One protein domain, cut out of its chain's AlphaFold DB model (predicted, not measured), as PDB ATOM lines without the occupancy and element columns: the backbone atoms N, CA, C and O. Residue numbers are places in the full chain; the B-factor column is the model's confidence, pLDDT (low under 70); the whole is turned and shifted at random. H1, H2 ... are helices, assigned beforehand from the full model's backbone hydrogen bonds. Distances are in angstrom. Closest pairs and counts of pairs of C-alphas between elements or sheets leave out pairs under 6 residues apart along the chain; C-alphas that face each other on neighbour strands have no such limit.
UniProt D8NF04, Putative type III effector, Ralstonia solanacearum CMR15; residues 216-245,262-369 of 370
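AT A GLANCE: This is residues 216 to 245 and 262 to 369 of the 370 residues of the protein "Putative type III effector" of Ralstonia solanacearum CMR15 (UniProt D8NF04). Helix H2 is the middle of the domain: on one side H3 and H4, a helical hairpin, join it in a bundle of three helices side by side, and on another side H5, H6 and H7 make a looser group. H7 meets H2 crosswise with its residues 364 to 367, while H1 crosses H4 near Ser 298. The printed part has 138 residues with seven named helices, H1 to H7 in order along the chain, and no named strand; the class is all helix. The whole is compact, with a radius of gyration of the C-alphas of 15.9 A and spans of 45 by 43 by 29 A.

IN THESE COORDINATES: H1 covers residues 216 to 224 and begins with C-alpha 216 at (-24.036, 15.808, 19.665). H2, residues 226 to 244, is 26.8 A long from first to last C-alpha. H3 covers residues 267 to 276. H4, residues 283 to 306, is the longest helix, 34.5 A from C-alpha 283 at (-39.409, 15.974, 41.533) to C-alpha 306. H5 covers residues 315 to 322 and H6 residues 326 to 335. H7, residues 349 to 367, is 27.0 A long and ends with C-alpha 367 at (-20.859, 3.843, 38.666).

HOW THE PARTS SIT: H2 is the hub, touching five other helices. With its residues 235 to 243 it touches H3, the same way at a shallow tilt of 17 degrees; the closest C-alphas, of Ala 239 and Arg 275, are 5.5 A apart. H3 and H4 form a hairpin, opposite ways at a shallow tilt of 10 degrees, closest at the C-alphas of Arg 267 and Ala 293, 5.3 A. H2 and H4 only just touch, with 3 pairs of C-alphas within 8 A, the closest those of Trp 236 and Gln 290 at 6.8 A. H1 and H4 also only just touch, with 3 such pairs, the closest those of Arg 218 and Ser 298 at 6.4 A; they are about perpendicular at 77 degrees. H2 touches H5 at the C-alphas of Val 227 and Ala 318, 6.3 A; H6 at those of Leu 235 and Tyr 331, 6.7 A; and H7 at those of Thr 230 and Ile 364, 6.3 A. H5 touches H7, closest at the C-alphas of Tyr 319 and Thr 360, 6.7 A. H4 is apart from H5, H6 and H7. In each of the seven helices every O i to N i+4 pair is within hydrogen-bond range.

THE WHOLE: The C-alphas farthest apart, of Ala 216 and Gly 346, are 48.0 A apart. Residues 246 to 261 are not printed, and C-alphas 245 and 262 are 25.2 A apart across this cut. The link from H6 to H7, residues 336 to 348, is long. The mean pLDDT of the printed part is 87.4; residues 262 to 265, 280 and 344 to 346 are under 70.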
ATOM      1  N   ALA A 216     -25.141  16.689  20.033       87.50
ATOM      2  CA  ALA A 216     -24.036  15.808  19.665       87.50
ATOM      3  C   ALA A 216     -22.724  16.198  20.369       87.50
ATOM      4  O   ALA A 216     -21.939  15.347  20.780       87.50
ATOM      5  N   TRP A 217     -22.514  17.502  20.582       90.69
ATOM      6  CA  TRP A 217     -21.361  18.001  21.326       90.69
ATOM      7  C   TRP A 217     -21.405  17.609  22.806       90.69
ATOM      8  O   TRP A 217     -20.370  17.256  23.368       90.69
ATOM      9  N   ARG A 218     -22.587  17.622  23.438       88.19
ATOM     10  CA  ARG A 218     -22.734  17.153  24.825       88.19
ATOM     11  C   ARG A 218     -22.331  15.685  24.948       88.19
ATOM     12  O   ARG A 218     -21.511  15.364  25.796       88.19
ATOM     13  N   GLN A 219     -22.844  14.830  24.067       87.56
ATOM     14  CA  GLN A 219     -22.495  13.407  24.056       87.56
ATOM     15  C   GLN A 219     -21.001  13.185  23.804       87.56
ATOM     16  O   GLN A 219     -20.372  12.352  24.452       87.56
ATOM     17  N   PHE A 220     -20.408  13.970  22.902       91.19
ATOM     18  CA  PHE A 220     -18.967  13.949  22.686       91.19
ATOM     19  C   PHE A 220     -18.197  14.318  23.964       91.19
ATOM     20  O   PHE A 220     -17.261  13.618  24.338       91.19
ATOM     21  N   LEU A 221     -18.598  15.379  24.672       91.75
ATOM     22  CA  LEU A 221     -17.970  15.757  25.941       91.75
ATOM     23  C   LEU A 221     -18.128  14.678  27.015       91.75
ATOM     24  O   LEU A 221     -17.161  14.415  27.722       91.75
ATOM     25  N   GLU A 222     -19.292  14.042  27.117       90.06
ATOM     26  CA  GLU A 222     -19.537  12.928  28.043       90.06
ATOM     27  C   GLU A 222     -18.572  11.763  27.793       90.06
ATOM     28  O   GLU A 222     -17.987  11.232  28.736       90.06
ATOM     29  N   GLN A 223     -18.322  11.429  26.524       89.75
ATOM     30  CA  GLN A 223     -17.356  10.395  26.139       89.75
ATOM     31  C   GLN A 223     -15.904  10.790  26.438       89.75
ATOM     32  O   GLN A 223     -15.104   9.939  26.820       89.75
ATOM     33  N   GLN A 224     -15.542  12.064  26.256       90.25
ATOM     34  CA  GLN A 224     -14.173  12.547  26.487       90.25
ATOM     35  C   GLN A 224     -13.874  12.875  27.962       90.25
ATOM     36  O   GLN A 224     -12.708  12.909  28.352       90.25
ATOM     37  N   HIS A 225     -14.902  13.118  28.779       91.81
ATOM     38  CA  HIS A 225     -14.799  13.489  30.196       91.81
ATOM     39  C   HIS A 225     -15.628  12.563  31.106       91.81
ATOM     40  O   HIS A 225     -16.439  13.043  31.906       91.81
ATOM     41  N   PRO A 226     -15.445  11.231  31.023       92.69
ATOM     42  CA  PRO A 226     -16.315  10.287  31.716       92.69
ATOM     43  C   PRO A 226     -16.278  10.470  33.238       92.69
ATOM     44  O   PRO A 226     -17.307  10.333  33.893       92.69
ATOM     45  N   VAL A 227     -15.123  10.834  33.806       95.19
ATOM     46  CA  VAL A 227     -14.955  11.058  35.250       95.19
ATOM     47  C   VAL A 227     -15.790  12.244  35.724       95.19
ATOM     48  O   VAL A 227     -16.556  12.110  36.674       95.19
ATOM     49  N   GLU A 228     -15.688  13.400  35.061       94.25
ATOM     50  CA  GLU A 228     -16.431  14.597  35.455       94.25
ATOM     51  C   GLU A 228     -17.955  14.411  35.346       94.25
ATOM     52  O   GLU A 228     -18.687  14.839  36.242       94.25
ATOM     53  N   PHE A 229     -18.440  13.756  34.285       94.00
ATOM     54  CA  PHE A 229     -19.875  13.498  34.105       94.00
ATOM     55  C   PHE A 229     -20.410  12.418  35.055       94.00
ATOM     56  O   PHE A 229     -21.508  12.577  35.599       94.00
ATOM     57  N   THR A 230     -19.632  11.363  35.321       95.19
ATOM     58  CA  THR A 230     -20.002  10.328  36.303       95.19
ATOM     59  C   THR A 230     -20.060  10.925  37.708       95.19
ATOM     60  O   THR A 230     -21.068  10.771  38.391       95.19
ATOM     61  N   ALA A 231     -19.048  11.702  38.107       95.12
ATOM     62  CA  ALA A 231     -19.036  12.387  39.398       95.12
ATOM     63  C   ALA A 231     -20.234  13.333  39.551       95.12
ATOM     64  O   ALA A 231     -20.909  13.318  40.575       95.12
ATOM     65  N   ASN A 232     -20.547  14.130  38.519       94.38
ATOM     66  CA  ASN A 232     -21.736  14.981  38.537       94.38
ATOM     67  C   ASN A 232     -23.015  14.152  38.746       94.38
ATOM     68  O   ASN A 232     -23.856  14.532  39.552       94.38
ATOM     69  N   THR A 233     -23.140  13.008  38.073       93.19
ATOM     70  CA  THR A 233     -24.296  12.112  38.222       93.19
ATOM     71  C   THR A 233     -24.419  11.562  39.644       93.19
ATOM     72  O   THR A 233     -25.502  11.645  40.222       93.19
ATOM     73  N   LEU A 234     -23.320  11.085  40.237       95.44
ATOM     74  CA  LEU A 234     -23.289  10.576  41.614       95.44
ATOM     75  C   LEU A 234     -23.667  11.650  42.641       95.44
ATOM     76  O   LEU A 234     -24.508  11.412  43.505       95.44
ATOM     77  N   LEU A 235     -23.141  12.871  42.490       94.69
ATOM     78  CA  LEU A 235     -23.501  13.997  43.359       94.69
ATOM     79  C   LEU A 235     -25.004  14.302  43.321       94.69
ATOM     80  O   LEU A 235     -25.606  14.596  44.356       94.69
ATOM     81  N   TRP A 236     -25.619  14.225  42.139       93.62
ATOM     82  CA  TRP A 236     -27.061  14.421  41.981       93.62
ATOM     83  C   TRP A 236     -27.881  13.238  42.503       93.62
ATOM     84  O   TRP A 236     -28.943  13.466  43.076       93.62
ATOM     85  N   ALA A 237     -27.399  12.002  42.366       91.88
ATOM     86  CA  ALA A 237     -28.044  10.826  42.948       91.88
ATOM     87  C   ALA A 237     -28.056  10.894  44.487       91.88
ATOM     88  O   ALA A 237     -29.115  10.761  45.097       91.88
ATOM     89  N   SER A 238     -26.917  11.229  45.098       92.38
ATOM     90  CA  SER A 238     -26.801  11.474  46.543       92.38
ATOM     91  C   SER A 238     -27.715  12.619  47.003       92.38
ATOM     92  O   SER A 238     -28.453  12.493  47.982       92.38
ATOM     93  N   ALA A 239     -27.763  13.731  46.256       90.62
ATOM     94  CA  ALA A 239     -28.684  14.827  46.563       90.62
ATOM     95  C   ALA A 239     -30.162  14.402  46.475       90.62
ATOM     96  O   ALA A 239     -30.970  14.869  47.277       90.62
ATOM     97  N   LEU A 240     -30.521  13.525  45.530       89.00
ATOM     98  CA  LEU A 240     -31.879  12.993  45.406       89.00
ATOM     99  C   LEU A 240     -32.234  12.109  46.604       89.00
ATOM    100  O   LEU A 240     -33.318  12.265  47.162       89.00
ATOM    101  N   GLN A 241     -31.319  11.238  47.034       88.12
ATOM    102  CA  GLN A 241     -31.513  10.404  48.218       88.12
ATOM    103  C   GLN A 241     -31.749  11.259  49.472       88.12
ATOM    104  O   GLN A 241     -32.737  11.052  50.174       88.12
ATOM    105  N   ALA A 242     -30.940  12.301  49.683       86.69
ATOM    106  CA  ALA A 242     -31.120  13.231  50.800       86.69
ATOM    107  C   ALA A 242     -32.484  13.951  50.776       86.69
ATOM    108  O   ALA A 242     -33.038  14.281  51.822       86.69
ATOM    109  N   VAL A 243     -33.041  14.214  49.589       85.44
ATOM    110  CA  VAL A 243     -34.392  14.780  49.436       85.44
ATOM    111  C   VAL A 243     -35.465  13.734  49.752       85.44
ATOM    112  O   VAL A 243     -36.447  14.064  50.415       85.44
ATOM    113  N   MET A 244     -35.277  12.482  49.327       83.50
ATOM    114  CA  MET A 244     -36.208  11.373  49.580       83.50
ATOM    115  C   MET A 244     -36.273  10.961  51.058       83.50
ATOM    116  O   MET A 244     -37.327  10.533  51.523       83.50
ATOM    117  N   GLU A 245     -35.179  11.108  51.805       84.12
ATOM    118  CA  GLU A 245     -35.102  10.767  53.233       84.12
ATOM    119  C   GLU A 245     -35.823  11.773  54.148       84.12
ATOM    120  O   GLU A 245     -36.103  11.471  55.313       84.12
ATOM    121  N   VAL A 262     -34.383  28.702  37.481       54.88
ATOM    122  CA  VAL A 262     -33.990  29.341  36.218       54.88
ATOM    123  C   VAL A 262     -32.570  29.911  36.274       54.88
ATOM    124  O   VAL A 262     -31.917  29.992  35.238       54.88
ATOM    125  N   SER A 263     -32.059  30.283  37.454       55.88
ATOM    126  CA  SER A 263     -30.723  30.884  37.572       55.88
ATOM    127  C   SER A 263     -29.973  30.456  38.834       55.88
ATOM    128  O   SER A 263     -30.414  30.711  39.961       55.88
ATOM    129  N   PHE A 264     -28.822  29.817  38.628       61.06
ATOM    130  CA  PHE A 264     -27.782  29.569  39.626       61.06
ATOM    131  C   PHE A 264     -26.410  29.709  38.961       61.06
ATOM    132  O   PHE A 264     -26.248  29.394  37.782       61.06
ATOM    133  N   GLY A 265     -25.425  30.208  39.704       66.12
ATOM    134  CA  GLY A 265     -24.100  30.532  39.174       66.12
ATOM    135  C   GLY A 265     -23.129  29.351  39.134       66.12
ATOM    136  O   GLY A 265     -22.078  29.454  38.504       66.12
ATOM    137  N   SER A 266     -23.437  28.238  39.816       78.38
ATOM    138  CA  SER A 266     -22.556  27.062  39.882       78.38
ATOM    139  C   SER A 266     -23.287  25.756  40.223       78.38
ATOM    140  O   SER A 266     -24.368  25.767  40.813       78.38
ATOM    141  N   ARG A 267     -22.658  24.611  39.916       86.62
ATOM    142  CA  ARG A 267     -23.141  23.274  40.319       86.62
ATOM    143  C   ARG A 267     -23.303  23.157  41.841       86.62
ATOM    144  O   ARG A 267     -24.299  22.605  42.290       86.62
ATOM    145  N   THR A 268     -22.373  23.706  42.625       85.12
ATOM    146  CA  THR A 268     -22.426  23.693  44.099       85.12
ATOM    147  C   THR A 268     -23.663  24.414  44.630       85.12
ATOM    148  O   THR A 268     -24.364  23.895  45.495       85.12
ATOM    149  N   GLU A 269     -23.992  25.577  44.063       84.69
ATOM    150  CA  GLU A 269     -25.215  26.300  44.421       84.69
ATOM    151  C   GLU A 269     -26.476  25.488  44.077       84.69
ATOM    152  O   GLU A 269     -27.406  25.412  44.880       84.69
ATOM    153  N   ALA A 270     -26.499  24.833  42.912       86.19
ATOM    154  CA  ALA A 270     -27.616  23.976  42.519       86.19
ATOM    155  C   ALA A 270     -27.781  22.753  43.424       86.19
ATOM    156  O   ALA A 270     -28.906  22.451  43.817       86.19
ATOM    157  N   LEU A 271     -26.686  22.082  43.795       87.69
ATOM    158  CA  LEU A 271     -26.706  20.950  44.723       87.69
ATOM    159  C   LEU A 271     -27.193  21.378  46.111       87.69
ATOM    160  O   LEU A 271     -28.016  20.685  46.708       87.69
ATOM    161  N   ALA A 272     -26.752  22.536  46.610       87.25
ATOM    162  CA  ALA A 272     -27.233  23.083  47.876       87.25
ATOM    163  C   ALA A 272     -28.745  23.369  47.837       87.25
ATOM    164  O   ALA A 272     -29.474  22.966  48.744       87.25
ATOM    165  N   ARG A 273     -29.240  23.995  46.759       85.56
ATOM    166  CA  ARG A 273     -30.680  24.232  46.558       85.56
ATOM    167  C   ARG A 273     -31.468  22.929  46.461       85.56
ATOM    168  O   ARG A 273     -32.527  22.822  47.070       85.56
ATOM    169  N   ALA A 274     -30.951  21.944  45.731       86.62
ATOM    170  CA  ALA A 274     -31.582  20.639  45.584       86.62
ATOM    171  C   ALA A 274     -31.707  19.929  46.936       86.62
ATOM    172  O   ALA A 274     -32.808  19.557  47.331       86.62
ATOM    173  N   ARG A 275     -30.615  19.859  47.707       86.38
ATOM    174  CA  ARG A 275     -30.604  19.298  49.067       86.38
ATOM    175  C   ARG A 275     -31.524  20.049  50.028       86.38
ATOM    176  O   ARG A 275     -31.984  19.458  50.998       86.38
ATOM    177  N   ALA A 276     -31.832  21.324  49.785       86.19
ATOM    178  CA  ALA A 276     -32.759  22.109  50.601       86.19
ATOM    179  C   ALA A 276     -34.246  21.870  50.269       86.19
ATOM    180  O   ALA A 276     -35.101  22.230  51.074       86.19
ATOM    181  N   MET A 277     -34.578  21.228  49.142       84.00
ATOM    182  CA  MET A 277     -35.969  21.025  48.713       84.00
ATOM    183  C   MET A 277     -36.791  20.184  49.708       84.00
ATOM    184  O   MET A 277     -36.241  19.260  50.319       84.00
ATOM    185  N   PRO A 278     -38.103  20.455  49.860       74.38
ATOM    186  CA  PRO A 278     -39.014  19.542  50.547       74.38
ATOM    187  C   PRO A 278     -39.154  18.240  49.742       74.38
ATOM    188  O   PRO A 278     -39.271  18.280  48.519       74.38
ATOM    189  N   GLY A 279     -39.111  17.079  50.404       72.88
ATOM    190  CA  GLY A 279     -39.060  15.762  49.744       72.88
ATOM    191  C   GLY A 279     -40.240  15.453  48.813       72.88
ATOM    192  O   GLY A 279     -40.075  14.818  47.773       72.88
ATOM    193  N   ILE A 280     -41.438  15.939  49.147       69.12
ATOM    194  CA  ILE A 280     -42.679  15.662  48.410       69.12
ATOM    195  C   ILE A 280     -42.979  16.795  47.417       69.12
ATOM    196  O   ILE A 280     -42.891  17.973  47.750       69.12
ATOM    197  N   GLY A 281     -43.379  16.440  46.191       70.56
ATOM    198  CA  GLY A 281     -43.866  17.395  45.181       70.56
ATOM    199  C   GLY A 281     -42.784  18.166  44.415       70.56
ATOM    200  O   GLY A 281     -43.109  18.949  43.528       70.56
ATOM    201  N   THR A 282     -41.499  17.927  44.693       75.69
ATOM    202  CA  THR A 282     -40.374  18.683  44.105       75.69
ATOM    203  C   THR A 282     -39.662  17.982  42.951       75.69
ATOM    204  O   THR A 282     -38.748  18.556  42.362       75.69
ATOM    205  N   GLY A 283     -40.100  16.784  42.547       80.94
ATOM    206  CA  GLY A 283     -39.409  15.974  41.533       80.94
ATOM    207  C   GLY A 283     -39.186  16.681  40.188       80.94
ATOM    208  O   GLY A 283     -38.123  16.540  39.585       80.94
ATOM    209  N   HIS A 284     -40.137  17.499  39.722       81.06
ATOM    210  CA  HIS A 284     -39.933  18.311  38.514       81.06
ATOM    211  C   HIS A 284     -38.874  19.400  38.719       81.06
ATOM    212  O   HIS A 284     -37.975  19.531  37.890       81.06
ATOM    213  N   ALA A 285     -38.940  20.142  39.827       82.00
ATOM    214  CA  ALA A 285     -37.976  21.194  40.139       82.00
ATOM    215  C   ALA A 285     -36.553  20.632  40.309       82.00
ATOM    216  O   ALA A 285     -35.598  21.210  39.790       82.00
ATOM    217  N   PHE A 286     -36.421  19.471  40.958       86.38
ATOM    218  CA  PHE A 286     -35.154  18.761  41.107       86.38
ATOM    219  C   PHE A 286     -34.555  18.382  39.747       86.38
ATOM    220  O   PHE A 286     -33.408  18.725  39.459       86.38
ATOM    221  N   ARG A 287     -35.349  17.744  38.869       84.62
ATOM    222  CA  ARG A 287     -34.906  17.385  37.510       84.62
ATOM    223  C   ARG A 287     -34.466  18.608  36.708       84.62
ATOM    224  O   ARG A 287     -33.445  18.544  36.030       84.62
ATOM    225  N   HIS A 288     -35.188  19.723  36.811       84.44
ATOM    226  CA  HIS A 288     -34.793  20.966  36.146       84.44
ATOM    227  C   HIS A 288     -33.443  21.497  36.647       84.44
ATOM    228  O   HIS A 288     -32.603  21.880  35.832       84.44
ATOM    229  N   LEU A 289     -33.187  21.481  37.962       84.62
ATOM    230  CA  LEU A 289     -31.881  21.880  38.500       84.62
ATOM    231  C   LEU A 289     -30.752  20.964  38.013       84.62
ATOM    232  O   LEU A 289     -29.711  21.459  37.581       84.62
ATOM    233  N   GLN A 290     -30.969  19.647  38.029       87.25
ATOM    234  CA  GLN A 290     -29.996  18.665  37.546       87.25
ATOM    235  C   GLN A 290     -29.653  18.886  36.065       87.25
ATOM    236  O   GLN A 290     -28.477  18.901  35.683       87.25
ATOM    237  N   GLN A 291     -30.671  19.092  35.226       84.94
ATOM    238  CA  GLN A 291     -30.499  19.371  33.799       84.94
ATOM    239  C   GLN A 291     -29.686  20.650  33.583       84.94
ATOM    240  O   GLN A 291     -28.686  20.627  32.866       84.94
ATOM    241  N   ASN A 292     -30.049  21.739  34.264       83.06
ATOM    242  CA  ASN A 292     -29.338  23.013  34.162       83.06
ATOM    243  C   ASN A 292     -27.878  22.898  34.634       83.06
ATOM    244  O   ASN A 292     -26.981  23.466  34.016       83.06
ATOM    245  N   ALA A 293     -27.599  22.119  35.681       83.56
ATOM    246  CA  ALA A 293     -26.239  21.967  36.196       83.56
ATOM    247  C   ALA A 293     -25.359  21.164  35.231       83.56
ATOM    248  O   ALA A 293     -24.188  21.488  35.033       83.56
ATOM    249  N   THR A 294     -25.943  20.163  34.574       86.44
ATOM    250  CA  THR A 294     -25.278  19.381  33.522       86.44
ATOM    251  C   THR A 294     -24.991  20.239  32.283       86.44
ATOM    252  O   THR A 294     -23.930  20.111  31.661       86.44
ATOM    253  N   VAL A 295     -25.892  21.172  31.950       85.81
ATOM    254  CA  VAL A 295     -25.648  22.193  30.918       85.81
ATOM    255  C   VAL A 295     -24.452  23.064  31.306       85.81
ATOM    256  O   VAL A 295     -23.521  23.160  30.512       85.81
ATOM    257  N   LEU A 296     -24.410  23.612  32.525       85.94
ATOM    258  CA  LEU A 296     -23.287  24.445  32.983       85.94
ATOM    259  C   LEU A 296     -21.943  23.700  32.968       85.94
ATOM    260  O   LEU A 296     -20.930  24.284  32.582       85.94
ATOM    261  N   LEU A 297     -21.918  22.415  33.340       89.12
ATOM    262  CA  LEU A 297     -20.716  21.581  33.222       89.12
ATOM    263  C   LEU A 297     -20.240  21.506  31.764       89.12
ATOM    264  O   LEU A 297     -19.065  21.741  31.477       89.12
ATOM    265  N   SER A 298     -21.162  21.227  30.843       90.44
ATOM    266  CA  SER A 298     -20.863  21.164  29.408       90.44
ATOM    267  C   SER A 298     -20.342  22.510  28.892       90.44
ATOM    268  O   SER A 298     -19.361  22.556  28.150       90.44
ATOM    269  N   GLU A 299     -20.952  23.621  29.308       90.19
ATOM    270  CA  GLU A 299     -20.530  24.972  28.929       90.19
ATOM    271  C   GLU A 299     -19.130  25.317  29.449       90.19
ATOM    272  O   GLU A 299     -18.328  25.872  28.693       90.19
ATOM    273  N   ASP A 300     -18.803  24.961  30.696       89.81
ATOM    274  CA  ASP A 300     -17.475  25.188  31.274       89.81
ATOM    275  C   ASP A 300     -16.394  24.355  30.575       89.81
ATOM    276  O   ASP A 300     -15.344  24.890  30.208       89.81
ATOM    277  N   LEU A 301     -16.654  23.071  30.313       91.62
ATOM    278  CA  LEU A 301     -15.737  22.219  29.549       91.62
ATOM    279  C   LEU A 301     -15.516  22.774  28.136       91.62
ATOM    280  O   LEU A 301     -14.375  22.905  27.687       91.62
ATOM    281  N   THR A 302     -16.587  23.208  27.469       93.06
ATOM    282  CA  THR A 302     -16.505  23.849  26.148       93.06
ATOM    283  C   THR A 302     -15.671  25.126  26.195       93.06
ATOM    284  O   THR A 302     -14.801  25.331  25.351       93.06
ATOM    285  N   ARG A 303     -15.897  25.985  27.195       92.19
ATOM    286  CA  ARG A 303     -15.152  27.235  27.397       92.19
ATOM    287  C   ARG A 303     -13.658  26.968  27.564       92.19
ATOM    288  O   ARG A 303     -12.847  27.618  26.908       92.19
ATOM    289  N   ARG A 304     -13.292  25.989  28.397       90.62
ATOM    290  CA  ARG A 304     -11.894  25.590  28.623       90.62
ATOM    291  C   ARG A 304     -11.223  25.113  27.337       90.62
ATOM    292  O   ARG A 304     -10.085  25.491  27.076       90.62
ATOM    293  N   LEU A 305     -11.929  24.324  26.529       91.31
ATOM    294  CA  LEU A 305     -11.408  23.792  25.270       91.31
ATOM    295  C   LEU A 305     -11.277  24.863  24.182       91.31
ATOM    296  O   LEU A 305     -10.259  24.935  23.498       91.31
ATOM    297  N   VAL A 306     -12.305  25.692  24.007       90.94
ATOM    298  CA  VAL A 306     -12.434  26.581  22.843       90.94
ATOM    299  C   VAL A 306     -11.842  27.961  23.099       90.94
ATOM    300  O   VAL A 306     -11.129  28.484  22.246       90.94
ATOM    301  N   VAL A 307     -12.142  28.547  24.259       89.44
ATOM    302  CA  VAL A 307     -11.748  29.922  24.606       89.44
ATOM    303  C   VAL A 307     -10.406  29.914  25.327       89.44
ATOM    304  O   VAL A 307      -9.477  30.614  24.940       89.44
ATOM    305  N   GLU A 308     -10.266  29.077  26.357       91.06
ATOM    306  CA  GLU A 308      -9.014  29.004  27.121       91.06
ATOM    307  C   GLU A 308      -7.948  28.121  26.457       91.06
ATOM    308  O   GLU A 308      -6.805  28.105  26.914       91.06
ATOM    309  N   LYS A 309      -8.310  27.376  25.399       87.88
ATOM    310  CA  LYS A 309      -7.421  26.478  24.637       87.88
ATOM    311  C   LYS A 309      -6.665  25.485  25.522       87.88
ATOM    312  O   LYS A 309      -5.528  25.109  25.235       87.88
ATOM    313  N   ARG A 310      -7.293  25.060  26.619       87.88
ATOM    314  CA  ARG A 310      -6.739  24.037  27.505       87.88
ATOM    315  C   ARG A 310      -6.906  22.666  26.853       87.88
ATOM    316  O   ARG A 310      -7.961  22.403  26.282       87.88
ATOM    317  N   PRO A 311      -5.904  21.778  26.947       84.88
ATOM    318  CA  PRO A 311      -6.045  20.417  26.452       84.88
ATOM    319  C   PRO A 311      -7.086  19.648  27.273       84.88
ATOM    320  O   PRO A 311      -7.329  19.964  28.444       84.88
ATOM    321  N   LEU A 312      -7.644  18.596  26.665       84.12
ATOM    322  CA  LEU A 312      -8.437  17.601  27.381       84.12
ATOM    323  C   LEU A 312      -7.644  17.088  28.589       84.12
ATOM    324  O   LEU A 312      -6.431  16.856  28.519       84.12
ATOM    325  N   ARG A 313      -8.329  16.946  29.724       86.06
ATOM    326  CA  ARG A 313      -7.724  16.343  30.910       86.06
ATOM    327  C   ARG A 313      -7.549  14.855  30.654       86.06
ATOM    328  O   ARG A 313      -8.435  14.210  30.113       86.06
ATOM    329  N   THR A 314      -6.411  14.320  31.077       89.75
ATOM    330  CA  THR A 314      -6.277  12.870  31.218       89.75
ATOM    331  C   THR A 314      -7.154  12.405  32.372       89.75
ATOM    332  O   THR A 314      -7.400  13.170  33.309       89.75
ATOM    333  N   GLU A 315      -7.561  11.140  32.351       91.69
ATOM    334  CA  GLU A 315      -8.400  10.558  33.403       91.69
ATOM    335  C   GLU A 315      -7.771  10.730  34.798       91.69
ATOM    336  O   GLU A 315      -8.406  11.233  35.721       91.69
ATOM    337  N   ALA A 316      -6.460  10.488  34.922       90.88
ATOM    338  CA  ALA A 316      -5.708  10.729  36.159       90.88
ATOM    339  C   ALA A 316      -5.797  12.186  36.659       90.88
ATOM    340  O   ALA A 316      -5.924  12.434  37.858       90.88
ATOM    341  N   LYS A 317      -5.760  13.171  35.748       92.81
ATOM    342  CA  LYS A 317      -5.917  14.591  36.108       92.81
ATOM    343  C   LYS A 317      -7.358  14.932  36.485       92.81
ATOM    344  O   LYS A 317      -7.551  15.852  37.277       92.81
ATOM    345  N   ALA A 318      -8.346  14.241  35.917       93.62
ATOM    346  CA  ALA A 318      -9.746  14.403  36.290       93.62
ATOM    347  C   ALA A 318      -9.990  13.891  37.718       93.62
ATOM    348  O   ALA A 318     -10.510  14.647  38.539       93.62
ATOM    349  N   TYR A 319      -9.489  12.698  38.062       94.81
ATOM    350  CA  TYR A 319      -9.538  12.172  39.433       94.81
ATOM    351  C   TYR A 319      -8.863  13.111  40.441       94.81
ATOM    352  O   TYR A 319      -9.478  13.522  41.423       94.81
ATOM    353  N   ALA A 320      -7.640  13.567  40.152       93.12
ATOM    354  CA  ALA A 320      -6.935  14.504  41.028       93.12
ATOM    355  C   ALA A 320      -7.663  15.854  41.193       93.12
ATOM    356  O   ALA A 320      -7.480  16.551  42.193       93.12
ATOM    357  N   HIS A 321      -8.472  16.254  40.209       92.62
ATOM    358  CA  HIS A 321      -9.282  17.462  40.305       92.62
ATOM    359  C   HIS A 321     -10.508  17.276  41.202       92.62
ATOM    360  O   HIS A 321     -10.871  18.224  41.896       92.62
ATOM    361  N   LEU A 322     -11.128  16.092  41.213       94.00
ATOM    362  CA  LEU A 322     -12.239  15.784  42.118       94.00
ATOM    363  C   LEU A 322     -11.819  15.879  43.589       94.00
ATOM    364  O   LEU A 322     -12.583  16.353  44.416       94.00
ATOM    365  N   LEU A 323     -10.563  15.576  43.919       94.00
ATOM    366  CA  LEU A 323     -10.056  15.764  45.286       94.00
ATOM    367  C   LEU A 323      -9.947  17.226  45.738       94.00
ATOM    368  O   LEU A 323      -9.677  17.496  46.904       94.00
ATOM    369  N   ARG A 324     -10.134  18.185  44.827       91.56
ATOM    370  CA  ARG A 324     -10.209  19.620  45.141       91.56
ATOM    371  C   ARG A 324     -11.646  20.131  45.181       91.56
ATOM    372  O   ARG A 324     -11.850  21.325  45.376       91.56
ATOM    373  N   ASP A 325     -12.612  19.257  44.935       92.69
ATOM    374  CA  ASP A 325     -14.028  19.566  44.847       92.69
ATOM    375  C   ASP A 325     -14.702  19.275  46.201       92.69
ATOM    376  O   ASP A 325     -14.808  18.110  46.592       92.69
ATOM    377  N   PRO A 326     -15.148  20.301  46.951       92.31
ATOM    378  CA  PRO A 326     -15.739  20.098  48.272       92.31
ATOM    379  C   PRO A 326     -17.010  19.243  48.245       92.31
ATOM    380  O   PRO A 326     -17.250  18.481  49.181       92.31
ATOM    381  N   ASP A 327     -17.808  19.338  47.173       93.00
ATOM    382  CA  ASP A 327     -19.015  18.520  47.019       93.00
ATOM    383  C   ASP A 327     -18.647  17.039  46.874       93.00
ATOM    384  O   ASP A 327     -19.327  16.182  47.436       93.00
ATOM    385  N   TRP A 328     -17.549  16.746  46.168       95.94
ATOM    386  CA  TRP A 328     -17.030  15.388  46.000       95.94
ATOM    387  C   TRP A 328     -16.458  14.819  47.296       95.94
ATOM    388  O   TRP A 328     -16.770  13.693  47.661       95.94
ATOM    389  N   LEU A 329     -15.662  15.601  48.030       94.88
ATOM    390  CA  LEU A 329     -15.134  15.157  49.325       94.88
ATOM    391  C   LEU A 329     -16.255  14.905  50.341       94.88
ATOM    392  O   LEU A 329     -16.175  13.955  51.112       94.88
ATOM    393  N   THR A 330     -17.306  15.731  50.314       93.38
ATOM    394  CA  THR A 330     -18.506  15.521  51.138       93.38
ATOM    395  C   THR A 330     -19.225  14.234  50.744       93.38
ATOM    396  O   THR A 330     -19.613  13.475  51.622       93.38
ATOM    397  N   TYR A 331     -19.370  13.970  49.441       95.44
ATOM    398  CA  TYR A 331     -19.943  12.723  48.933       95.44
ATOM    399  C   TYR A 331     -19.144  11.498  49.392       95.44
ATOM    400  O   TYR A 331     -19.713  10.589  49.984       95.44
ATOM    401  N   LEU A 332     -17.818  11.500  49.223       96.06
ATOM    402  CA  LEU A 332     -16.986  10.375  49.655       96.06
ATOM    403  C   LEU A 332     -17.070  10.122  51.165       96.06
ATOM    404  O   LEU A 332     -17.102   8.970  51.577       96.06
ATOM    405  N   ALA A 333     -17.130  11.176  51.983       93.12
ATOM    406  CA  ALA A 333     -17.285  11.035  53.430       93.12
ATOM    407  C   ALA A 333     -18.651  10.447  53.832       93.12
ATOM    408  O   ALA A 333     -18.768   9.848  54.896       93.12
ATOM    409  N   GLN A 334     -19.686  10.640  53.006       92.31
ATOM    410  CA  GLN A 334     -21.015  10.064  53.222       92.31
ATOM    411  C   GLN A 334     -21.073   8.589  52.819       92.31
ATOM    412  O   GLN A 334     -21.646   7.795  53.558       92.31
ATOM    413  N   GLU A 335     -20.468   8.227  51.685       93.94
ATOM    414  CA  GLU A 335     -20.444   6.842  51.192       93.94
ATOM    415  C   GLU A 335     -19.454   5.956  51.964       93.94
ATOM    416  O   GLU A 335     -19.694   4.764  52.151       93.94
ATOM    417  N   HIS A 336     -18.358   6.538  52.464       92.94
ATOM    418  CA  HIS A 336     -17.287   5.831  53.175       92.94
ATOM    419  C   HIS A 336     -17.022   6.445  54.563       92.94
ATOM    420  O   HIS A 336     -15.909   6.908  54.827       92.94
ATOM    421  N   PRO A 337     -18.019   6.472  55.472       89.62
ATOM    422  CA  PRO A 337     -17.913   7.183  56.751       89.62
ATOM    423  C   PRO A 337     -16.859   6.587  57.693       89.62
ATOM    424  O   PRO A 337     -16.266   7.315  58.486       89.62
ATOM    425  N   ASP A 338     -16.607   5.281  57.583       89.00
ATOM    426  CA  ASP A 338     -15.641   4.552  58.409       89.00
ATOM    427  C   ASP A 338     -14.220   4.553  57.814       89.00
ATOM    428  O   ASP A 338     -13.306   3.958  58.391       89.00
ATOM    429  N   ASP A 339     -14.005   5.185  56.650       90.38
ATOM    430  CA  ASP A 339     -12.683   5.188  56.030       90.38
ATOM    431  C   ASP A 339     -11.707   6.099  56.801       90.38
ATOM    432  O   ASP A 339     -12.015   7.269  57.070       90.38
ATOM    433  N   PRO A 340     -10.490   5.615  57.116       85.69
ATOM    434  CA  PRO A 340      -9.477   6.394  57.824       85.69
ATOM    435  C   PRO A 340      -9.152   7.754  57.189       85.69
ATOM    436  O   PRO A 340      -8.747   8.671  57.902       85.69
ATOM    437  N   ALA A 341      -9.361   7.935  55.878       87.12
ATOM    438  CA  ALA A 341      -9.154   9.215  55.198       87.12
ATOM    439  C   ALA A 341     -10.061  10.359  55.707       87.12
ATOM    440  O   ALA A 341      -9.768  11.539  55.447       87.12
ATOM    441  N   PHE A 342     -11.142  10.028  56.421       86.81
ATOM    442  CA  PHE A 342     -12.075  10.974  57.043       86.81
ATOM    443  C   PHE A 342     -12.004  10.990  58.577       86.81
ATOM    444  O   PHE A 342     -12.656  11.827  59.203       86.81
ATOM    445  N   SER A 343     -11.172  10.134  59.180       78.75
ATOM    446  CA  SER A 343     -10.926  10.131  60.623       78.75
ATOM    447  C   SER A 343     -10.028  11.299  61.054       78.75
ATOM    448  O   SER A 343      -9.189  11.794  60.297       78.75
ATOM    449  N   SER A 344     -10.185  11.734  62.306       65.81
ATOM    450  CA  SER A 344      -9.269  12.667  62.974       65.81
ATOM    451  C   SER A 344      -7.921  12.034  63.344       65.81
ATOM    452  O   SER A 344      -6.992  12.751  63.720       65.81
ATOM    453  N   ASP A 345      -7.813  10.708  63.254       67.38
ATOM    454  CA  ASP A 345      -6.636   9.961  63.679       67.38
ATOM    455  C   ASP A 345      -5.539   9.980  62.608       67.38
ATOM    456  O   ASP A 345      -5.547   9.191  61.670       67.38
ATOM    457  N   GLY A 346      -4.576  10.890  62.780       59.97
ATOM    458  CA  GLY A 346      -3.136  10.687  62.550       59.97
ATOM    459  C   GLY A 346      -2.615  10.157  61.208       59.97
ATOM    460  O   GLY A 346      -1.425   9.860  61.136       59.97
ATOM    461  N   ILE A 347      -3.432  10.022  60.164       74.25
ATOM    462  CA  ILE A 347      -2.957   9.629  58.835       74.25
ATOM    463  C   ILE A 347      -2.080  10.744  58.248       74.25
ATOM    464  O   ILE A 347      -2.419  11.930  58.328       74.25
ATOM    465  N   ASP A 348      -0.951  10.366  57.641       82.00
ATOM    466  CA  ASP A 348      -0.110  11.320  56.922       82.00
ATOM    467  C   ASP A 348      -0.871  11.930  55.734       82.00
ATOM    468  O   ASP A 348      -1.717  11.299  55.099       82.00
ATOM    469  N   MET A 349      -0.561  13.181  55.394       76.88
ATOM    470  CA  MET A 349      -1.260  13.892  54.320       76.88
ATOM    471  C   MET A 349      -1.067  13.232  52.948       76.88
ATOM    472  O   MET A 349      -1.955  13.350  52.097       76.88
ATOM    473  N   ARG A 350       0.061  12.545  52.711       76.94
ATOM    474  CA  ARG A 350       0.279  11.784  51.472       76.94
ATOM    475  C   ARG A 350      -0.583  10.525  51.448       76.94
ATOM    476  O   ARG A 350      -1.292  10.321  50.466       76.94
ATOM    477  N   ASP A 351      -0.600   9.772  52.542       84.75
ATOM    478  CA  ASP A 351      -1.406   8.554  52.677       84.75
ATOM    479  C   ASP A 351      -2.905   8.870  52.556       84.75
ATOM    480  O   ASP A 351      -3.652   8.163  51.880       84.75
ATOM    481  N   ARG A 352      -3.345  10.012  53.107       88.50
ATOM    482  CA  ARG A 352      -4.711  10.521  52.926       88.50
ATOM    483  C   ARG A 352      -5.034  10.786  51.463       88.50
ATOM    484  O   ARG A 352      -6.116  10.447  50.992       88.50
ATOM    485  N   HIS A 353      -4.127  11.455  50.754       90.50
ATOM    486  CA  HIS A 353      -4.337  11.799  49.354       90.50
ATOM    487  C   HIS A 353      -4.454  10.545  48.484       90.50
ATOM    488  O   HIS A 353      -5.363  10.464  47.660       90.50
ATOM    489  N   GLU A 354      -3.565   9.573  48.685       91.44
ATOM    490  CA  GLU A 354      -3.583   8.295  47.969       91.44
ATOM    491  C   GLU A 354      -4.871   7.523  48.261       91.44
ATOM    492  O   GLU A 354      -5.558   7.108  47.327       91.44
ATOM    493  N   ARG A 355      -5.288   7.458  49.530       93.31
ATOM    494  CA  ARG A 355      -6.537   6.795  49.907       93.31
ATOM    495  C   ARG A 355      -7.772   7.447  49.282       93.31
ATOM    496  O   ARG A 355      -8.630   6.757  48.736       93.31
ATOM    497  N   LEU A 356      -7.852   8.779  49.288       94.38
ATOM    498  CA  LEU A 356      -8.948   9.506  48.635       94.38
ATOM    499  C   LEU A 356      -8.949   9.312  47.111       94.38
ATOM    500  O   LEU A 356     -10.021   9.266  46.502       94.38
ATOM    501  N   MET A 357      -7.774   9.196  46.482       95.38
ATOM    502  CA  MET A 357      -7.662   8.865  45.058       95.38
ATOM    503  C   MET A 357      -8.215   7.467  44.766       95.38
ATOM    504  O   MET A 357      -8.956   7.316  43.797       95.38
ATOM    505  N   GLU A 358      -7.891   6.469  45.594       95.19
ATOM    506  CA  GLU A 358      -8.409   5.100  45.461       95.19
ATOM    507  C   GLU A 358      -9.931   5.055  45.584       95.19
ATOM    508  O   GLU A 358     -10.592   4.538  44.684       95.19
ATOM    509  N   LEU A 359     -10.496   5.655  46.639       96.00
ATOM    510  CA  LEU A 359     -11.950   5.730  46.830       96.00
ATOM    511  C   LEU A 359     -12.625   6.430  45.648       96.00
ATOM    512  O   LEU A 359     -13.623   5.956  45.117       96.00
ATOM    513  N   THR A 360     -12.033   7.529  45.172       96.12
ATOM    514  CA  THR A 360     -12.547   8.249  44.003       96.12
ATOM    515  C   THR A 360     -12.594   7.355  42.762       96.12
ATOM    516  O   THR A 360     -13.581   7.368  42.029       96.12
ATOM    517  N   GLN A 361     -11.534   6.588  42.501       95.62
ATOM    518  CA  GLN A 361     -11.488   5.674  41.359       95.62
ATOM    519  C   GLN A 361     -12.494   4.532  41.509       95.62
ATOM    520  O   GLN A 361     -13.142   4.183  40.526       95.62
ATOM    521  N   GLN A 362     -12.652   3.986  42.717       95.25
ATOM    522  CA  GLN A 362     -13.610   2.919  43.010       95.25
ATOM    523  C   GLN A 362     -15.051   3.368  42.759       95.25
ATOM    524  O   GLN A 362     -15.760   2.702  42.012       95.25
ATOM    525  N   GLU A 363     -15.452   4.524  43.295       96.00
ATOM    526  CA  GLU A 363     -16.792   5.092  43.096       96.00
ATOM    527  C   GLU A 363     -17.103   5.323  41.615       96.00
ATOM    528  O   GLU A 363     -18.149   4.924  41.099       96.00
ATOM    529  N   ILE A 364     -16.161   5.935  40.893       95.81
ATOM    530  CA  ILE A 364     -16.340   6.232  39.472       95.81
ATOM    531  C   ILE A 364     -16.349   4.948  38.631       95.81
ATOM    532  O   ILE A 364     -17.139   4.852  37.693       95.81
ATOM    533  N   ALA A 365     -15.506   3.962  38.945       93.81
ATOM    534  CA  ALA A 365     -15.493   2.675  38.251       93.81
ATOM    535  C   ALA A 365     -16.789   1.885  38.499       93.81
ATOM    536  O   ALA A 365     -17.399   1.397  37.546       93.81
ATOM    537  N   ALA A 366     -17.257   1.833  39.749       92.81
ATOM    538  CA  ALA A 366     -18.504   1.170  40.121       92.81
ATOM    539  C   ALA A 366     -19.708   1.789  39.395       92.81
ATOM    540  O   ALA A 366     -20.509   1.074  38.792       92.81
ATOM    541  N   ALA A 367     -19.791   3.122  39.357       91.25
ATOM    542  CA  ALA A 367     -20.859   3.843  38.666       91.25
ATOM    543  C   ALA A 367     -20.851   3.647  37.140       91.25
ATOM    544  O   ALA A 367     -21.887   3.778  36.487       91.25
ATOM    545  N   ARG A 368     -19.692   3.320  36.558       87.88
ATOM    546  CA  ARG A 368     -19.535   3.044  35.121       87.88
ATOM    547  C   ARG A 368     -19.820   1.588  34.742       87.88
ATOM    548  O   ARG A 368     -19.782   1.277  33.554       87.88
ATOM    549  N   GLY A 369     -20.151   0.733  35.710       74.00
ATOM    550  CA  GLY A 369     -20.560  -0.650  35.466       74.00
ATOM    551  C   GLY A 369     -19.461  -1.707  35.603       74.00
ATOM    552  O   GLY A 369     -19.738  -2.851  35.250       74.00
TER     553      GLY A 369